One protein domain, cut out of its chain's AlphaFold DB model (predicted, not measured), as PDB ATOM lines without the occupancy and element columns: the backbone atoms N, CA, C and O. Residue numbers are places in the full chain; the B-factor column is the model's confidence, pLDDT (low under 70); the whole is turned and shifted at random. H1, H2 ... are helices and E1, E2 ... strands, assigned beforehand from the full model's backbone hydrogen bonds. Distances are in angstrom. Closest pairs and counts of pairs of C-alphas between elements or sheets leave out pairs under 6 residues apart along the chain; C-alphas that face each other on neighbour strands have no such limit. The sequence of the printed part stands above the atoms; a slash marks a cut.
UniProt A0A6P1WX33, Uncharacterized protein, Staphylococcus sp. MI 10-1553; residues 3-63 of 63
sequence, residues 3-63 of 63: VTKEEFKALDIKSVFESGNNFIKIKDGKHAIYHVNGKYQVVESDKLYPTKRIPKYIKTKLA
ATOM      1  N   VAL A   3      55.671   1.669 104.772       89.56
ATOM      2  CA  VAL A   3      54.463   0.847 104.583       89.56
ATOM      3  C   VAL A   3      54.049   0.834 103.120       89.56
ATOM      4  O   VAL A   3      54.308   1.801 102.399       89.56
ATOM      5  N   THR A   4      53.387  -0.222 102.660       90.62
ATOM      6  CA  THR A   4      52.705  -0.193 101.356       90.62
ATOM      7  C   THR A   4      51.402   0.608 101.433       90.62
ATOM      8  O   THR A   4      50.933   0.993 102.509       90.62
ATOM      9  N   LYS A   5      50.777   0.884 100.281       86.69
ATOM     10  CA  LYS A   5      49.431   1.494 100.254       86.69
ATOM     11  C   LYS A   5      48.379   0.634 100.957       86.69
ATOM     12  O   LYS A   5      47.457   1.189 101.549       86.69
ATOM     13  N   GLU A   6      48.485  -0.686 100.858       88.94
ATOM     14  CA  GLU A   6      47.537  -1.619 101.474       88.94
ATOM     15  C   GLU A   6      47.735  -1.682 102.982       88.94
ATOM     16  O   GLU A   6      46.772  -1.516 103.730       88.94
ATOM     17  N   GLU A   7      48.987  -1.777 103.431       89.19
ATOM     18  CA  GLU A   7      49.319  -1.693 104.851       89.19
ATOM     19  C   GLU A   7      48.835  -0.371 105.438       89.19
ATOM     20  O   GLU A   7      48.161  -0.372 106.458       89.19
ATOM     21  N   PHE A   8      49.064   0.755 104.755       89.19
ATOM     22  CA  PHE A   8      48.577   2.063 105.193       89.19
ATOM     23  C   PHE A   8      47.045   2.128 105.342       89.19
ATOM     24  O   PHE A   8      46.529   2.806 106.235       89.19
ATOM     25  N   LYS A   9      46.292   1.425 104.486       86.31
ATOM     26  CA  LYS A   9      44.825   1.350 104.593       86.31
ATOM     27  C   LYS A   9      44.377   0.565 105.823       86.31
ATOM     28  O   LYS A   9      43.372   0.953 106.412       86.31
ATOM     29  N   ALA A  10      45.101  -0.474 106.224       88.44
ATOM     30  CA  ALA A  10      44.809  -1.250 107.430       88.44
ATOM     31  C   ALA A  10      45.415  -0.634 108.706       88.44
ATOM     32  O   ALA A  10      44.934  -0.895 109.802       88.44
ATOM     33  N   LEU A  11      46.439   0.212 108.565       87.69
ATOM     34  CA  LEU A  11      47.196   0.784 109.676       87.69
ATOM     35  C   LEU A  11      46.345   1.732 110.526       87.69
ATOM     36  O   LEU A  11      45.670   2.621 109.986       87.69
ATOM     37  N   ASP A  12      46.477   1.613 111.844       86.50
ATOM     38  CA  ASP A  12      46.064   2.650 112.781       86.50
ATOM     39  C   ASP A  12      47.212   3.644 112.986       86.50
ATOM     40  O   ASP A  12      48.247   3.332 113.576       86.50
ATOM     41  N   ILE A  13      47.059   4.846 112.430       84.00
ATOM     42  CA  ILE A  13      48.134   5.840 112.410       84.00
ATOM     43  C   ILE A  13      48.469   6.314 113.828       84.00
ATOM     44  O   ILE A  13      49.642   6.512 114.147       84.00
ATOM     45  N   LYS A  14      47.451   6.469 114.679       82.50
ATOM     46  CA  LYS A  14      47.602   6.976 116.041       82.50
ATOM     47  C   LYS A  14      48.441   6.025 116.892       82.50
ATOM     48  O   LYS A  14      49.467   6.445 117.420       82.50
ATOM     49  N   SER A  15      48.092   4.738 116.896       85.31
ATOM     50  CA  SER A  15      48.825   3.701 117.632       85.31
ATOM     51  C   SER A  15      50.288   3.608 117.199       85.31
ATOM     52  O   SER A  15      51.179   3.406 118.022       85.31
ATOM     53  N   VAL A  16      50.567   3.786 115.904       87.25
ATOM     54  CA  VAL A  16      51.939   3.759 115.374       87.25
ATOM     55  C   VAL A  16      52.778   4.916 115.911       87.25
ATOM     56  O   VAL A  16      53.929   4.690 116.291       87.25
ATOM     57  N   PHE A  17      52.212   6.124 115.976       86.62
ATOM     58  CA  PHE A  17      52.890   7.286 116.556       86.62
ATOM     59  C   PHE A  17      53.011   7.191 118.088       86.62
ATOM     60  O   PHE A  17      54.048   7.561 118.632       86.62
ATOM     61  N   GLU A  18      52.014   6.629 118.779       84.12
ATOM     62  CA  GLU A  18      52.063   6.359 120.228       84.12
ATOM     63  C   GLU A  18      53.097   5.283 120.591       84.12
ATOM     64  O   GLU A  18      53.726   5.358 121.643       84.12
ATOM     65  N   SER A  19      53.358   4.340 119.681       82.81
ATOM     66  CA  SER A  19      54.397   3.306 119.826       82.81
ATOM     67  C   SER A  19      55.827   3.837 119.620       82.81
ATOM     68  O   SER A  19      56.774   3.056 119.553       82.81
ATOM     69  N   GLY A  20      56.003   5.155 119.476       79.19
ATOM     70  CA  GLY A  20      57.310   5.805 119.350       79.19
ATOM     71  C   GLY A  20      57.846   5.920 117.921       79.19
ATOM     72  O   GLY A  20      58.982   6.354 117.727       79.19
ATOM     73  N   ASN A  21      57.060   5.579 116.892       86.25
ATOM     74  CA  ASN A  21      57.443   5.927 115.524       86.25
ATOM     75  C   ASN A  21      57.196   7.414 115.281       86.25
ATOM     76  O   ASN A  21      56.114   7.901 115.559       86.25
ATOM     77  N   ASN A  22      58.142   8.113 114.653       85.12
ATOM     78  CA  ASN A  22      57.991   9.544 114.339       85.12
ATOM     79  C   ASN A  22      57.612   9.823 112.876       85.12
ATOM     80  O   ASN A  22      57.368  10.972 112.500       85.12
ATOM     81  N   PHE A  23      57.547   8.786 112.030       89.12
ATOM     82  CA  PHE A  23      57.170   8.926 110.624       89.12
ATOM     83  C   PHE A  23      56.532   7.664 110.033       89.12
ATOM     84  O   PHE A  23      56.831   6.544 110.453       89.12
ATOM     85  N   ILE A  24      55.735   7.840 108.980       90.62
ATOM     86  CA  ILE A  24      55.142   6.789 108.145       90.62
ATOM     87  C   ILE A  24      55.329   7.195 106.680       90.62
ATOM     88  O   ILE A  24      54.764   8.190 106.239       90.62
ATOM     89  N   LYS A  25      56.105   6.439 105.905       90.31
ATOM     90  CA  LYS A  25      56.314   6.684 104.470       90.31
ATOM     91  C   LYS A  25      55.654   5.585 103.650       90.31
ATOM     92  O   LYS A  25      55.953   4.409 103.843       90.31
ATOM     93  N   ILE A  26      54.781   5.978 102.725       90.00
ATOM     94  CA  ILE A  26      54.066   5.048 101.849       90.00
ATOM     95  C   ILE A  26      54.973   4.729 100.654       90.00
ATOM     96  O   ILE A  26      55.193   5.604  99.820       90.00
ATOM     97  N   LYS A  27      55.510   3.504 100.569       86.50
ATOM     98  CA  LYS A  27      56.449   3.064  99.517       86.50
ATOM     99  C   LYS A  27      55.861   3.224  98.114       86.50
ATOM    100  O   LYS A  27      56.483   3.847  97.265       86.50
ATOM    101  N   ASP A  28      54.635   2.750  97.901       83.69
ATOM    102  CA  ASP A  28      53.917   2.853  96.617       83.69
ATOM    103  C   ASP A  28      53.242   4.218  96.406       83.69
ATOM    104  O   ASP A  28      52.411   4.400  95.507       83.69
ATOM    105  N   GLY A  29      53.493   5.166  97.308       81.12
ATOM    106  CA  GLY A  29      52.826   6.453  97.383       81.12
ATOM    107  C   GLY A  29      53.793   7.622  97.250       81.12
ATOM    108  O   GLY A  29      55.010   7.493  97.322       81.12
ATOM    109  N   LYS A  30      53.211   8.808  97.078       86.12
ATOM    110  CA  LYS A  30      53.963  10.064  97.062       86.12
ATOM    111  C   LYS A  30      54.051  10.722  98.429       86.12
ATOM    112  O   LYS A  30      54.657  11.769  98.508       86.12
ATOM    113  N   HIS A  31      53.442  10.175  99.479       89.62
ATOM    114  CA  HIS A  31      53.289  10.883 100.748       89.62
ATOM    115  C   HIS A  31      54.023  10.179 101.888       89.62
ATOM    116  O   HIS A  31      53.931   8.961 102.059       89.62
ATOM    117  N   ALA A  32      54.699  10.985 102.694       90.25
ATOM    118  CA  ALA A  32      55.233  10.627 103.992       90.25
ATOM    119  C   ALA A  32      54.569  11.496 105.061       90.25
ATOM    120  O   ALA A  32      54.351  12.686 104.857       90.25
ATOM    121  N   ILE A  33      54.215  10.893 106.185       90.50
ATOM    122  CA  ILE A  33      53.547  11.528 107.315       90.50
ATOM    123  C   ILE A  33      54.544  11.552 108.461       90.50
ATOM    124  O   ILE A  33      55.178  10.543 108.748       90.50
ATOM    125  N   TYR A  34      54.659  12.687 109.125       89.88
ATOM    126  CA  TYR A  34      55.544  12.916 110.252       89.88
ATOM    127  C   TYR A  34      54.726  13.440 111.420       89.88
ATOM    128  O   TYR A  34      53.779  14.202 111.218       89.88
ATOM    129  N   HIS A  35      55.111  13.061 112.631       88.88
ATOM    130  CA  HIS A  35      54.568  13.640 113.849       88.88
ATOM    131  C   HIS A  35      55.686  14.423 114.537       88.88
ATOM    132  O   HIS A  35      56.651  13.844 115.026       88.88
ATOM    133  N   VAL A  36      55.594  15.753 114.493       84.00
ATOM    134  CA  VAL A  36      56.644  16.667 114.962       84.00
ATOM    135  C   VAL A  36      56.006  17.699 115.882       84.00
ATOM    136  O   VAL A  36      55.059  18.375 115.482       84.00
ATOM    137  N   ASN A  37      56.513  17.826 117.112       83.25
ATOM    138  CA  ASN A  37      56.013  18.766 118.126       83.25
ATOM    139  C   ASN A  37      54.482  18.705 118.322       83.25
ATOM    140  O   ASN A  37      53.814  19.739 118.365       83.25
ATOM    141  N   GLY A  38      53.914  17.495 118.372       81.44
ATOM    142  CA  GLY A  38      52.472  17.286 118.564       81.44
ATOM    143  C   GLY A  38      51.604  17.615 117.343       81.44
ATOM    144  O   GLY A  38      50.388  17.738 117.469       81.44
ATOM    145  N   LYS A  39      52.206  17.814 116.161       86.25
ATOM    146  CA  LYS A  39      51.493  18.123 114.916       86.25
ATOM    147  C   LYS A  39      51.841  17.126 113.821       86.25
ATOM    148  O   LYS A  39      53.000  16.754 113.643       86.25
ATOM    149  N   TYR A  40      50.832  16.757 113.037       88.38
ATOM    150  CA  TYR A  40      51.027  15.959 111.835       88.38
ATOM    151  C   TYR A  40      51.462  16.838 110.666       88.38
ATOM    152  O   TYR A  40      50.802  17.823 110.331       88.38
ATOM    153  N   GLN A  41      52.558  16.458 110.024       89.88
ATOM    154  CA  GLN A  41      53.035  17.058 108.785       89.88
ATOM    155  C   GLN A  41      53.050  15.997 107.695       89.88
ATOM    156  O   GLN A  41      53.440  14.860 107.936       89.88
ATOM    157  N   VAL A  42      52.631  16.358 106.486       90.88
ATOM    158  CA  VAL A  42      52.722  15.468 105.326       90.88
ATOM    159  C   VAL A  42      53.721  16.068 104.360       90.88
ATOM    160  O   VAL A  42      53.625  17.247 104.055       90.88
ATOM    161  N   VAL A  43      54.668  15.278 103.876       90.44
ATOM    162  CA  VAL A  43      55.654  15.676 102.868       90.44
ATOM    163  C   VAL A  43      55.445  14.806 101.641       90.44
ATOM    164  O   VAL A  43      55.221  13.599 101.760       90.44
ATOM    165  N   GLU A  44      55.486  15.417 100.462       89.00
ATOM    166  CA  GLU A  44      55.488  14.657  99.217       89.00
ATOM    167  C   GLU A  44      56.914  14.232  98.853       89.00
ATOM    168  O   GLU A  44      57.840  15.012  99.029       89.00
ATOM    169  N   SER A  45      57.105  13.029  98.309       80.50
ATOM    170  CA  SER A  45      58.423  12.475  97.958       80.50
ATOM    171  C   SER A  45      59.236  13.361  97.005       80.50
ATOM    172  O   SER A  45      60.456  13.265  96.986       80.50
ATOM    173  N   ASP A  46      58.554  14.197  96.221       79.81
ATOM    174  CA  ASP A  46      59.128  15.110  95.226       79.81
ATOM    175  C   ASP A  46      59.360  16.531  95.780       79.81
ATOM    176  O   ASP A  46      59.870  17.411  95.093       79.81
ATOM    177  N   LYS A  47      58.963  16.793  97.032       82.81
ATOM    178  CA  LYS A  47      59.012  18.126  97.638       82.81
ATOM    179  C   LYS A  47      59.927  18.148  98.851       82.81
ATOM    180  O   LYS A  47      59.841  17.307  99.737       82.81
ATOM    181  N   LEU A  48      60.742  19.199  98.924       77.19
ATOM    182  CA  LEU A  48      61.595  19.474 100.080       77.19
ATOM    183  C   LEU A  48      60.787  19.931 101.307       77.19
ATOM    184  O   LEU A  48      61.204  19.719 102.442       77.19
ATOM    185  N   TYR A  49      59.627  20.554 101.080       79.88
ATOM    186  CA  TYR A  49      58.795  21.143 102.127       79.88
ATOM    187  C   TYR A  49      57.486  20.369 102.332       79.88
ATOM    188  O   TYR A  49      56.914  19.856 101.361       79.88
ATOM    189  N   PRO A  50      56.965  20.327 103.573       84.38
ATOM    190  CA  PRO A  50      55.672  19.727 103.860       84.38
ATOM    191  C   PRO A  50      54.542  20.413 103.091       84.38
ATOM    192  O   PRO A  50      54.551  21.622 102.834       84.38
ATOM    193  N   THR A  51      53.535  19.627 102.722       82.94
ATOM    194  CA  THR A  51      52.340  20.123 102.061       82.94
ATOM    195  C   THR A  51      51.597  21.055 103.018       82.94
ATOM    196  O   THR A  51      51.340  20.728 104.176       82.94
ATOM    197  N   LYS A  52      51.194  22.233 102.525       81.75
ATOM    198  CA  LYS A  52      50.331  23.144 103.299       81.75
ATOM    199  C   LYS A  52      48.982  22.504 103.636       81.75
ATOM    200  O   LYS A  52      48.354  22.857 104.627       81.75
ATOM    201  N   ARG A  53      48.515  21.585 102.785       83.56
ATOM    202  CA  ARG A  53      47.225  20.912 102.918       83.56
ATOM    203  C   ARG A  53      47.425  19.408 103.004       83.56
ATOM    204  O   ARG A  53      47.851  18.781 102.033       83.56
ATOM    205  N   ILE A  54      47.045  18.839 104.144       86.38
ATOM    206  CA  ILE A  54      47.010  17.390 104.346       86.38
ATOM    207  C   ILE A  54      45.985  16.786 103.368       86.38
ATOM    208  O   ILE A  54      44.824  17.217 103.366       86.38
ATOM    209  N   PRO A  55      46.380  15.808 102.532       86.12
ATOM    210  CA  PRO A  55      45.466  15.100 101.642       86.12
ATOM    211  C   PRO A  55      44.270  14.515 102.393       86.12
ATOM    212  O   PRO A  55      44.418  13.989 103.497       86.12
ATOM    213  N   LYS A  56      43.080  14.555 101.776       87.81
ATOM    214  CA  LYS A  56      41.815  14.149 102.417       87.81
ATOM    215  C   LYS A  56      41.895  12.752 103.041       87.81
ATOM    216  O   LYS A  56      41.496  12.580 104.183       87.81
ATOM    217  N   TYR A  57      42.464  11.789 102.320       85.75
ATOM    218  CA  TYR A  57      42.560  10.402 102.775       85.75
ATOM    219  C   TYR A  57      43.473  10.223 104.004       85.75
ATOM    220  O   TYR A  57      43.221   9.350 104.825       85.75
ATOM    221  N   ILE A  58      44.506  11.064 104.155       86.44
ATOM    222  CA  ILE A  58      45.364  11.082 105.349       86.44
ATOM    223  C   ILE A  58      44.622  11.776 106.484       86.44
ATOM    224  O   ILE A  58      44.584  11.267 107.594       86.44
ATOM    225  N   LYS A  59      43.971  12.909 106.196       86.38
ATOM    226  CA  LYS A  59      43.190  13.647 107.190       86.38
ATOM    227  C   LYS A  59      42.103  12.773 107.826       86.38
ATOM    228  O   LYS A  59      41.944  12.826 109.034       86.38
ATOM    229  N   THR A  60      41.403  11.953 107.042       86.31
ATOM    230  CA  THR A  60      40.390  11.010 107.549       86.31
ATOM    231  C   THR A  60      40.972   9.950 108.483       86.31
ATOM    232  O   THR A  60      40.277   9.502 109.377       86.31
ATOM    233  N   LYS A  61      42.232   9.556 108.290       84.19
ATOM    234  CA  LYS A  61      42.932   8.595 109.153       84.19
ATOM    235  C   LYS A  61      43.535   9.228 110.416       84.19
ATOM    236  O   LYS A  61      43.918   8.502 111.323       84.19
ATOM    237  N   LEU A  62      43.708  10.552 110.420       80.69
ATOM    238  CA  LEU A  62      44.263  11.325 111.537       80.69
ATOM    239  C   LEU A  62      43.184  11.934 112.447       80.69
ATOM    240  O   LEU A  62      43.535  12.446 113.509       80.69
ATOM    241  N   ALA A  63      41.931  11.968 111.983       71.81
ATOM    242  CA  ALA A  63      40.768  12.427 112.739       71.81
ATOM    243  C   ALA A  63      40.309  11.338 113.711       71.81
ATOM    244  O   ALA A  63      39.961  11.711 114.851       71.81
TER     245      ALA A  63
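Overview. This is residues 3 to 63 of the 63 residues of an uncharacterized protein of Staphylococcus sp. MI 10-1553 (UniProt A0A6P1WX33). A small, rounded body is built on one sheet of three antiparallel strands, E1, E2 and E3, with three short helices set round part of it that only graze it. H1 and H2 come before the sheet in the chain, H1 near the end of E1 and H2 near its beginning, while a long link after E3 folds back to H3, whose closest strand neighbours are E3 and E2. The printed part has 61 residues with three named helices and three named strands, in the order H1, H2, E1, E2, E3, H3 along the chain, and its class is mixed, helices and strands. The sheet runs E1, E2, E3 and is a meander, each strand the antiparallel neighbour of the one before. The whole is compact, with a radius of gyration of the C-alphas of 10.7 A and spans of 27 by 26 by 19 A.

Along the chain. H1 covers residues 5 to 10 and measures 9.0 A from first to last C-alpha; its first C-alpha, of Lys 5, is at (49.431, 1.494, 100.254). H2 covers residues 13 to 18 and measures 8.8 A. E1 is residues 23 to 26, 10.1 A long, with C-alpha 23 at (57.170, 8.926, 110.624). E2 is residues 31 to 36, 15.7 A long, and E3 is residues 39 to 44, 16.6 A long. H3 covers residues 56 to 62, the longest helix by residues, and measures 9.9 A; its last C-alpha, of Leu 62, is at (44.263, 11.325, 111.537).

Arrangement. E2 is the inner strand of the sheet, and E1 and E3 are its edge strands. E1 and E2 form a hairpin with an angle of 174 degrees between their directions; N 24 and O 33 are 2.8 A apart and N 33 and O 24 also 2.8 A, within hydrogen-bond range. E2 and E3 form a second hairpin, at 153 degrees, where N 34 and O 41 are 2.8 A apart and N 39 and O 36 are 3.0 A apart, within hydrogen-bond range. H1 only grazes the sheet, with its residues 5 to 8, and its closest C-alphas with E1 are those of Lys 5 and Ile 26, 6.1 A apart. H2 only grazes the sheet too, with its residues 13 to 18; its closest C-alphas with E2 are those of Phe 17 and His 35, 7.1 A apart. H3 grazes the sheet with its residues 58 to 62, and it is near E3, with 5 pairs of C-alphas within 10 A. H2 and H3 only just touch, with 3 pairs of C-alphas within 8 A, the closest being those of Ile 13 and Lys 61 at 6.7 A. They run the same way at a steep tilt of 35.1 degrees, only just steep. H1 and H3 are near each other, with 5 pairs of C-alphas within 10 A, whereas H1 and H2 are apart. In H1 and H2 every O i to N i+4 pair is within hydrogen-bond range, and in H3 2 of 3 are.

Size, cuts and confidence. The two C-alphas farthest apart are those of Ser 19 and Asp 46, 27.7 A. The printed part runs from residue 3 to residue 63, the chain's last residue, and has no cut; its first and last C-alphas are 19.7 A apart. The links H1 to H2, H2 to E1, E1 to E2 and E2 to E3 are tight, and the link from E3 to H3, with 11 residues between them, is long. The mean pLDDT of the printed part is 85.8, and no printed residue is under 70.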